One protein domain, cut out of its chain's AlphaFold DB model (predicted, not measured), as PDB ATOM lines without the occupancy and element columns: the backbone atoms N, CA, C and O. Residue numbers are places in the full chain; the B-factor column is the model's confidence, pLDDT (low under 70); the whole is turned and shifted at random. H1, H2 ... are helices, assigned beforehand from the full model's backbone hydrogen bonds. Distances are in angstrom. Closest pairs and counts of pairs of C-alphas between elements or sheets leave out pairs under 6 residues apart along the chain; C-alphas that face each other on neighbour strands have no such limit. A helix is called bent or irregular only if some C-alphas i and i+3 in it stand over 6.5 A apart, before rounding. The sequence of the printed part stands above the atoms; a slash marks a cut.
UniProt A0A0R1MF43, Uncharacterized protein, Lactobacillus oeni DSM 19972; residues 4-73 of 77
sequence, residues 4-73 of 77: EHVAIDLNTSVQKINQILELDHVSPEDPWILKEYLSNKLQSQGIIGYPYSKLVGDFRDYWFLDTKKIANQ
ATOM      1  N   GLU A   4     163.165 178.252 119.530       95.00
ATOM      2  CA  GLU A   4     163.678 177.443 120.632       95.00
ATOM      3  C   GLU A   4     163.401 178.111 121.978       95.00
ATOM      4  O   GLU A   4     162.937 177.454 122.904       95.00
ATOM      5  N   HIS A   5     163.603 179.430 122.071       94.12
ATOM      6  CA  HIS A   5     163.263 180.183 123.278       94.12
ATOM      7  C   HIS A   5     161.756 180.155 123.555       94.12
ATOM      8  O   HIS A   5     161.350 180.016 124.701       94.12
ATOM      9  N   VAL A   6     160.923 180.255 122.513       94.56
ATOM     10  CA  VAL A   6     159.461 180.153 122.659       94.56
ATOM     11  C   VAL A   6     159.062 178.771 123.173       94.56
ATOM     12  O   VAL A   6     158.248 178.669 124.087       94.56
ATOM     13  N   ALA A   7     159.647 177.713 122.609       94.75
ATOM     14  CA  ALA A   7     159.375 176.345 123.027       94.75
ATOM     15  C   ALA A   7     159.765 176.108 124.495       94.75
ATOM     16  O   ALA A   7     158.993 175.507 125.235       94.75
ATOM     17  N   ILE A   8     160.917 176.632 124.931       95.44
ATOM     18  CA  ILE A   8     161.364 176.556 126.329       95.44
ATOM     19  C   ILE A   8     160.397 177.302 127.256       95.44
ATOM     20  O   ILE A   8     159.930 176.720 128.233       95.44
ATOM     21  N   ASP A   9     160.061 178.555 126.943       94.75
ATOM     22  CA  ASP A   9     159.204 179.388 127.796       94.75
ATOM     23  C   ASP A   9     157.781 178.816 127.930       94.75
ATOM     24  O   ASP A   9     157.175 178.911 128.997       94.75
ATOM     25  N   LEU A  10     157.261 178.184 126.872       94.56
ATOM     26  CA  LEU A  10     155.955 177.512 126.869       94.56
ATOM     27  C   LEU A  10     156.027 176.031 127.278       94.56
ATOM     28  O   LEU A  10     155.027 175.320 127.166       94.56
ATOM     29  N   ASN A  11     157.189 175.560 127.747       95.12
ATOM     30  CA  ASN A  11     157.430 174.180 128.171       95.12
ATOM     31  C   ASN A  11     156.937 173.136 127.143       95.12
ATOM     32  O   ASN A  11     156.194 172.206 127.463       95.12
ATOM     33  N   THR A  12     157.322 173.319 125.881       94.75
ATOM     34  CA  THR A  12     156.918 172.485 124.744       94.75
ATOM     35  C   THR A  12     158.092 172.204 123.795       94.75
ATOM     36  O   THR A  12     159.238 172.555 124.072       94.75
ATOM     37  N   SER A  13     157.830 171.544 122.665       94.94
ATOM     38  CA  SER A  13     158.825 171.276 121.626       94.94
ATOM     39  C   SER A  13     158.780 172.314 120.502       94.94
ATOM     40  O   SER A  13     157.734 172.881 120.184       94.94
ATOM     41  N   VAL A  14     159.914 172.514 119.824       95.75
ATOM     42  CA  VAL A  14     159.981 173.336 118.599       95.75
ATOM     43  C   VAL A  14     159.014 172.814 117.532       95.75
ATOM     44  O   VAL A  14     158.377 173.599 116.835       95.75
ATOM     45  N   GLN A  15     158.854 171.490 117.438       95.06
ATOM     46  CA  GLN A  15     157.901 170.867 116.523       95.06
ATOM     47  C   GLN A  15     156.465 171.313 116.814       95.06
ATOM     48  O   GLN A  15     155.765 171.693 115.881       95.06
ATOM     49  N   LYS A  16     156.045 171.339 118.084       94.50
ATOM     50  CA  LYS A  16     154.707 171.806 118.460       94.50
ATOM     51  C   LYS A  16     154.510 173.278 118.106       94.50
ATOM     52  O   LYS A  16     153.467 173.626 117.566       94.50
ATOM     53  N   ILE A  17     155.508 174.137 118.341       95.31
ATOM     54  CA  ILE A  17     155.423 175.550 117.935       95.31
ATOM     55  C   ILE A  17     155.251 175.671 116.417       95.31
ATOM     56  O   ILE A  17     154.374 176.405 115.972       95.31
ATOM     57  N   ASN A  18     156.016 174.913 115.627       94.56
ATOM     58  CA  ASN A  18     155.852 174.891 114.171       94.56
ATOM     59  C   ASN A  18     154.453 174.412 113.754       94.56
ATOM     60  O   ASN A  18     153.827 175.049 112.919       94.56
ATOM     61  N   GLN A  19     153.920 173.356 114.376       94.38
ATOM     62  CA  GLN A  19     152.552 172.894 114.103       94.38
ATOM     63  C   GLN A  19     151.504 173.970 114.406       94.38
ATOM     64  O   GLN A  19     150.555 174.136 113.648       94.38
ATOM     65  N   ILE A  20     151.683 174.739 115.486       94.31
ATOM     66  CA  ILE A  20     150.787 175.852 115.828       94.31
ATOM     67  C   ILE A  20     150.862 176.962 114.779       94.31
ATOM     68  O   ILE A  20     149.823 177.493 114.394       94.31
ATOM     69  N   LEU A  21     152.065 177.306 114.311       91.06
ATOM     70  CA  LEU A  21     152.259 178.327 113.277       91.06
ATOM     71  C   LEU A  21     151.607 177.930 111.945       91.06
ATOM     72  O   LEU A  21     150.993 178.775 111.298       91.06
ATOM     73  N   GLU A  22     151.678 176.647 111.593       92.00
ATOM     74  CA  GLU A  22     151.067 176.087 110.382       92.00
ATOM     75  C   GLU A  22     149.583 175.720 110.561       92.00
ATOM     76  O   GLU A  22     148.926 175.313 109.604       92.00
ATOM     77  N   LEU A  23     149.033 175.875 111.774       89.94
ATOM     78  CA  LEU A  23     147.683 175.435 112.150       89.94
ATOM     79  C   LEU A  23     147.421 173.942 111.845       89.94
ATOM     80  O   LEU A  23     146.295 173.544 111.548       89.94
ATOM     81  N   ASP A  24     148.459 173.110 111.951       90.44
ATOM     82  CA  ASP A  24     148.439 171.683 111.624       90.44
ATOM     83  C   ASP A  24     148.038 170.829 112.837       90.44
ATOM     84  O   ASP A  24     148.816 170.657 113.776       90.44
ATOM     85  N   HIS A  25     146.814 170.290 112.827       82.19
ATOM     86  CA  HIS A  25     146.292 169.392 113.871       82.19
ATOM     87  C   HIS A  25     146.477 169.907 115.315       82.19
ATOM     88  O   HIS A  25     146.762 169.146 116.242       82.19
ATOM     89  N   VAL A  26     146.297 171.212 115.525       88.88
ATOM     90  CA  VAL A  26     146.411 171.849 116.846       88.88
ATOM     91  C   VAL A  26     145.055 172.078 117.497       88.88
ATOM     92  O   VAL A  26     144.030 172.186 116.820       88.88
ATOM     93  N   SER A  27     145.039 172.159 118.831       93.12
ATOM     94  CA  SER A  27     143.804 172.528 119.524       93.12
ATOM     95  C   SER A  27     143.473 173.994 119.245       93.12
ATOM     96  O   SER A  27     144.400 174.798 119.107       93.12
ATOM     97  N   PRO A  28     142.185 174.378 119.218       93.31
ATOM     98  CA  PRO A  28     141.780 175.755 118.955       93.31
ATOM     99  C   PRO A  28     142.432 176.788 119.879       93.31
ATOM    100  O   PRO A  28     142.639 177.916 119.448       93.31
ATOM    101  N   GLU A  29     142.789 176.427 121.119       96.00
ATOM    102  CA  GLU A  29     143.450 177.342 122.059       96.00
ATOM    103  C   GLU A  29     144.938 177.562 121.765       96.00
ATOM    104  O   GLU A  29     145.468 178.611 122.128       96.00
ATOM    105  N   ASP A  30     145.628 176.606 121.134       95.81
ATOM    106  CA  ASP A  30     147.090 176.649 120.994       95.81
ATOM    107  C   ASP A  30     147.575 177.906 120.228       95.81
ATOM    108  O   ASP A  30     148.507 178.567 120.701       95.81
ATOM    109  N   PRO A  31     146.935 178.331 119.113       94.44
ATOM    110  CA  PRO A  31     147.282 179.585 118.442       94.44
ATOM    111  C   PRO A  31     147.046 180.828 119.309       94.44
ATOM    112  O   PRO A  31     147.826 181.781 119.244       94.44
ATOM    113  N   TRP A  32     146.001 180.828 120.145       95.31
ATOM    114  CA  TRP A  32     145.716 181.938 121.059       95.31
ATOM    115  C   TRP A  32     146.750 182.032 122.176       95.31
ATOM    116  O   TRP A  32     147.217 183.127 122.468       95.31
ATOM    117  N   ILE A  33     147.165 180.897 122.741       96.06
ATOM    118  CA  ILE A  33     148.246 180.838 123.733       96.06
ATOM    119  C   ILE A  33     149.528 181.438 123.155       96.06
ATOM    120  O   ILE A  33     150.139 182.309 123.779       96.06
ATOM    121  N   LEU A  34     149.910 181.020 121.944       94.94
ATOM    122  CA  LEU A  34     151.102 181.542 121.286       94.94
ATOM    123  C   LEU A  34     150.980 183.048 121.013       94.94
ATOM    124  O   LEU A  34     151.918 183.798 121.288       94.94
ATOM    125  N   LYS A  35     149.823 183.520 120.533       93.62
ATOM    126  CA  LYS A  35     149.557 184.954 120.340       93.62
ATOM    127  C   LYS A  35     149.720 185.753 121.633       93.62
ATOM    128  O   LYS A  35     150.415 186.770 121.612       93.62
ATOM    129  N   GLU A  36     149.093 185.333 122.729       93.50
ATOM    130  CA  GLU A  36     149.143 186.068 123.998       93.50
ATOM    131  C   GLU A  36     150.566 186.091 124.562       93.50
ATOM    132  O   GLU A  36     151.051 187.146 124.970       93.50
ATOM    133  N   TYR A  37     151.287 184.969 124.495       94.25
ATOM    134  CA  TYR A  37     152.697 184.905 124.879       94.25
ATOM    135  C   TYR A  37     153.560 185.903 124.083       94.25
ATOM    136  O   TYR A  37     154.285 186.712 124.670       94.25
ATOM    137  N   LEU A  38     153.460 185.884 122.747       92.44
ATOM    138  CA  LEU A  38     154.231 186.777 121.877       92.44
ATOM    139  C   LEU A  38     153.868 188.246 122.126       92.44
ATOM    140  O   LEU A  38     154.757 189.090 122.231       92.44
ATOM    141  N   SER A  39     152.575 188.541 122.272       91.25
ATOM    142  CA  SER A  39     152.074 189.892 122.539       91.25
ATOM    143  C   SER A  39     152.613 190.432 123.864       91.25
ATOM    144  O   SER A  39     153.120 191.552 123.907       91.25
ATOM    145  N   ASN A  40     152.605 189.614 124.920       91.75
ATOM    146  CA  ASN A  40     153.147 189.980 126.229       91.75
ATOM    147  C   ASN A  40     154.660 190.244 126.179       91.75
ATOM    148  O   ASN A  40     155.144 191.190 126.802       91.75
ATOM    149  N   LYS A  41     155.421 189.448 125.414       92.56
ATOM    150  CA  LYS A  41     156.870 189.654 125.227       92.56
ATOM    151  C   LYS A  41     157.184 190.923 124.434       92.56
ATOM    152  O   LYS A  41     158.147 191.608 124.758       92.56
ATOM    153  N   LEU A  42     156.391 191.247 123.414       91.38
ATOM    154  CA  LEU A  42     156.551 192.492 122.658       91.38
ATOM    155  C   LEU A  42     156.193 193.708 123.519       91.38
ATOM    156  O   LEU A  42     156.965 194.665 123.584       91.38
ATOM    157  N   GLN A  43     155.078 193.637 124.249       91.19
ATOM    158  CA  GLN A  43     154.632 194.710 125.133       91.19
ATOM    159  C   GLN A  43     155.642 194.989 126.253       91.19
ATOM    160  O   GLN A  43     155.924 196.152 126.533       91.19
ATOM    161  N   SER A  44     156.243 193.955 126.854       91.94
ATOM    162  CA  SER A  44     157.268 194.138 127.894       91.94
ATOM    163  C   SER A  44     158.558 194.783 127.377       91.94
ATOM    164  O   SER A  44     159.304 195.371 128.155       91.94
ATOM    165  N   GLN A  45     158.797 194.726 126.065       91.62
ATOM    166  CA  GLN A  45     159.898 195.410 125.382       91.62
ATOM    167  C   GLN A  45     159.497 196.790 124.834       91.62
ATOM    168  O   GLN A  45     160.314 197.455 124.202       91.62
ATOM    169  N   GLY A  46     158.250 197.226 125.044       92.25
ATOM    170  CA  GLY A  46     157.718 198.470 124.481       92.25
ATOM    171  C   GLY A  46     157.548 198.435 122.958       92.25
ATOM    172  O   GLY A  46     157.440 199.488 122.330       92.25
ATOM    173  N   ILE A  47     157.539 197.246 122.351       91.56
ATOM    174  CA  ILE A  47     157.397 197.061 120.906       91.56
ATOM    175  C   ILE A  47     155.920 196.862 120.575       91.56
ATOM    176  O   ILE A  47     155.245 196.002 121.141       91.56
ATOM    177  N   ILE A  48     155.425 197.625 119.603       83.56
ATOM    178  CA  ILE A  48     154.092 197.420 119.039       83.56
ATOM    179  C   ILE A  48     154.210 196.374 117.928       83.56
ATOM    180  O   ILE A  48     154.867 196.603 116.913       83.56
ATOM    181  N   GLY A  49     153.603 195.208 118.143       81.00
ATOM    182  CA  GLY A  49     153.547 194.147 117.142       81.00
ATOM    183  C   GLY A  49     152.655 194.508 115.954       81.00
ATOM    184  O   GLY A  49     151.735 195.319 116.068       81.00
ATOM    185  N   TYR A  50     152.901 193.864 114.815       84.69
ATOM    186  CA  TYR A  50     151.957 193.913 113.702       84.69
ATOM    187  C   TYR A  50     150.640 193.227 114.097       84.69
ATOM    188  O   TYR A  50     150.678 192.189 114.764       84.69
ATOM    189  N   PRO A  51     149.477 193.764 113.682       83.62
ATOM    190  CA  PRO A  51     148.197 193.125 113.947       83.62
ATOM    191  C   PRO A  51     148.148 191.705 113.377       83.62
ATOM    192  O   PRO A  51     148.560 191.458 112.242       83.62
ATOM    193  N   TYR A  52     147.589 190.777 114.147       85.25
ATOM    194  CA  TYR A  52     147.338 189.417 113.682       85.25
ATOM    195  C   TYR A  52     146.198 189.415 112.656       85.25
ATOM    196  O   TYR A  52     145.150 190.017 112.880       85.25
ATOM    197  N   SER A  53     146.373 188.709 111.537       82.94
ATOM    198  CA  SER A  53     145.382 188.674 110.447       82.94
ATOM    199  C   SER A  53     144.250 187.663 110.658       82.94
ATOM    200  O   SER A  53     143.191 187.793 110.046       82.94
ATOM    201  N   LYS A  54     144.470 186.639 111.495       81.50
ATOM    202  CA  LYS A  54     143.514 185.541 111.749       81.50
ATOM    203  C   LYS A  54     143.034 185.453 113.198       81.50
ATOM    204  O   LYS A  54     141.926 184.991 113.434       81.50
ATOM    205  N   LEU A  55     143.844 185.910 114.151       88.06
ATOM    206  CA  LEU A  55     143.540 185.895 115.584       88.06
ATOM    207  C   LEU A  55     143.129 187.301 116.031       88.06
ATOM    208  O   LEU A  55     143.920 188.041 116.618       88.06
ATOM    209  N   VAL A  56     141.910 187.687 115.657       86.31
ATOM    210  CA  VAL A  56     141.352 189.032 115.863       86.31
ATOM    211  C   VAL A  56     140.381 189.061 117.040       86.31
ATOM    212  O   VAL A  56     139.735 188.063 117.327       86.31
ATOM    213  N   GLY A  57     140.244 190.215 117.693       88.00
ATOM    214  CA  GLY A  57     139.358 190.366 118.851       88.00
ATOM    215  C   GLY A  57     139.928 189.759 120.135       88.00
ATOM    216  O   GLY A  57     141.146 189.616 120.286       88.00
ATOM    217  N   ASP A  58     139.031 189.441 121.066       89.69
ATOM    218  CA  ASP A  58     139.354 188.897 122.380       89.69
ATOM    219  C   ASP A  58     139.012 187.405 122.444       89.69
ATOM    220  O   ASP A  58     137.892 186.999 122.130       89.69
ATOM    221  N   PHE A  59     139.960 186.572 122.883       92.19
ATOM    222  CA  PHE A  59     139.708 185.136 122.995       92.19
ATOM    223  C   PHE A  59     138.576 184.812 123.990       92.19
ATOM    224  O   PHE A  59     137.954 183.758 123.894       92.19
ATOM    225  N   ARG A  60     138.294 185.719 124.937       94.44
ATOM    226  CA  ARG A  60     137.235 185.584 125.950       94.44
ATOM    227  C   ARG A  60     135.824 185.667 125.371       94.44
ATOM    228  O   ARG A  60     134.894 185.194 126.018       94.44
ATOM    229  N   ASP A  61     135.676 186.210 124.166       94.62
ATOM    230  CA  ASP A  61     134.380 186.338 123.493       94.62
ATOM    231  C   ASP A  61     133.975 185.053 122.746       94.62
ATOM    232  O   ASP A  61     132.820 184.895 122.340       94.62
ATOM    233  N   TYR A  62     134.898 184.102 122.570       93.69
ATOM    234  CA  TYR A  62     134.621 182.842 121.883       93.69
ATOM    235  C   TYR A  62     134.210 181.750 122.871       93.69
ATOM    236  O   TYR A  62     135.033 181.186 123.588       93.69
ATOM    237  N   TRP A  63     132.924 181.388 122.846       93.81
ATOM    238  CA  TRP A  63     132.323 180.401 123.757       93.81
ATOM    239  C   TRP A  63     132.967 179.005 123.714       93.81
ATOM    240  O   TRP A  63     132.841 178.245 124.669       93.81
ATOM    241  N   PHE A  64     133.618 178.654 122.601       92.56
ATOM    242  CA  PHE A  64     134.211 177.335 122.376       92.56
ATOM    243  C   PHE A  64     135.664 177.222 122.862       92.56
ATOM    244  O   PHE A  64     136.229 176.136 122.776       92.56
ATOM    245  N   LEU A  65     136.279 178.315 123.331       95.69
ATOM    246  CA  LEU A  65     137.657 178.313 123.824       95.69
ATOM    247  C   LEU A  65     137.707 178.104 125.337       95.69
ATOM    248  O   LEU A  65     136.968 178.736 126.098       95.69
ATOM    249  N   ASP A  66     138.667 177.300 125.797       95.31
ATOM    250  CA  ASP A  66     139.047 177.298 127.210       95.31
ATOM    251  C   ASP A  66     139.896 178.538 127.535       95.31
ATOM    252  O   ASP A  66     141.123 178.570 127.404       95.31
ATOM    253  N   THR A  67     139.216 179.590 127.989       94.94
ATOM    254  CA  THR A  67     139.845 180.870 128.342       94.94
ATOM    255  C   THR A  67     140.857 180.754 129.483       94.94
ATOM    256  O   THR A  67     141.823 181.517 129.515       94.94
ATOM    257  N   LYS A  68     140.691 179.792 130.404       94.06
ATOM    258  CA  LYS A  68     141.629 179.587 131.519       94.06
ATOM    259  C   LYS A  68     142.924 178.968 131.023       94.06
ATOM    260  O   LYS A  68     143.999 179.395 131.436       94.06
ATOM    261  N   LYS A  69     142.825 178.000 130.113       94.69
ATOM    262  CA  LYS A  69     143.982 177.388 129.456       94.69
ATOM    263  C   LYS A  69     144.815 178.435 128.704       94.69
ATOM    264  O   LYS A  69     146.038 178.445 128.843       94.69
ATOM    265  N   ILE A  70     144.155 179.359 127.996       94.44
ATOM    266  CA  ILE A  70     144.816 180.477 127.299       94.44
ATOM    267  C   ILE A  70     145.483 181.436 128.290       94.44
ATOM    268  O   ILE A  70     146.670 181.724 128.154       94.44
ATOM    269  N   ALA A  71     144.756 181.879 129.319       92.56
ATOM    270  CA  ALA A  71     145.283 182.802 130.328       92.56
ATOM    271  C   ALA A  71     146.499 182.235 131.084       92.56
ATOM    272  O   ALA A  71     147.439 182.969 131.385       92.56
ATOM    273  N   ASN A  72     146.509 180.925 131.342       93.56
ATOM    274  CA  ASN A  72     147.617 180.229 131.997       93.56
ATOM    275  C   ASN A  72     148.751 179.832 131.035       93.56
ATOM    276  O   ASN A  72     149.724 179.227 131.480       93.56
ATOM    277  N   GLN A  73     148.625 180.129 129.736       93.06
ATOM    278  CA  GLN A  73     149.581 179.760 128.684       93.06
ATOM    279  C   GLN A  73     149.892 178.252 128.642       93.06
ATOM    280  O   GLN A  73     151.025 177.830 128.414       93.06
TER     281      GLN A  73
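Overview. This is residues 4 to 73 of the 77 residues of an uncharacterized protein of Lactobacillus oeni DSM 19972 (UniProt A0A0R1MF43). Picture one longer helix, H3, as the core, with two short helices packed on its first part: H2 meets residues 30 to 34 near its own last residues, making a corner nearly at a right angle, and H4, the last helix, packs on residues 29 to 36. H1 packs on H2 at about a right angle, and a wide loop with no named element, residues 45 to 66, swings back from the far end of H3 to H4. The printed part has 70 residues with four named helices, in the order H1, H2, H3, H4 along the chain, and no named strand; the class is all helix, with 35 of the 70 printed residues in the helices. The whole is compact and rounded, with a radius of gyration of the C-alphas of 12.0 A and spans of 31 by 27 by 22 A.

Along the chain. Begin with H3, residues 29 to 44, the longest helix. Find C-alpha 29 at (143.450, 177.342, 122.059); from there H3 runs to C-alpha 44 at (157.268, 194.138, 127.894), 22.5 A from first to last C-alpha. Go back along the chain to H2, residues 14 to 21, which measures 10.6 A from its first C-alpha to its last. Before it stands H1, residues 4 to 9, which starts at C-alpha 4, (163.678, 177.443, 120.632), and is 8.7 A long. After the loop comes H4, residues 67 to 71, which is 6.1 A long and ends at C-alpha 71, (145.283, 182.802, 130.328). No helix is bent or irregular.

Arrangement. Start at H3 and look first at its residues 29 to 36, with which alone it touches H4. The closest C-alphas of these two helices are those of Ile 33 and Ile 70, 5.0 A apart, and their centres lie 11.7 A apart. H3 also touches H2, with residues 30 to 34 alone, and here the closest C-alphas are those of Ile 20 and Pro 31, 5.7 A apart. The lines of H2 and H3 are about perpendicular, at 83 degrees. Walk outward from H2 and you reach H1: the two touch, with the C-alphas of Ala 7 and Val 14 the closest at 5.4 A. Their lines stand at 87 degrees, about perpendicular. H1 and H3 are near each other, with no pair of C-alphas within 8 A but 5 pairs within 10 A. H4 is apart from H1 and from H2. On the backbone, look at each O of residue i and N of residue i+4 inside a helix: in H1, H2, H3 and H4 every such pair is within hydrogen-bond range.

Size, cuts and confidence. Look for the two C-alphas farthest apart at His 25, in the link between H2 and H3, and Gly 46, just after H3: they are 33.0 A apart. The first and last printed C-alphas, those of Glu 4 and Gln 73, lie 16.4 A apart. The link from H1 to H2 is tight, with 4 residues, and the link from H2 to H3 is short, with 7. The link from H3 to H4 is long, with 22 residues, 45 to 66, whose C-alphas lie 9 to 19 A from the mean of all C-alphas. The printed part runs from residue 4 to residue 73 with no cut, in a full chain of 77 residues. In the B-factor column you will find a mean pLDDT of 92.1 over the printed part, and no printed residue is under 70.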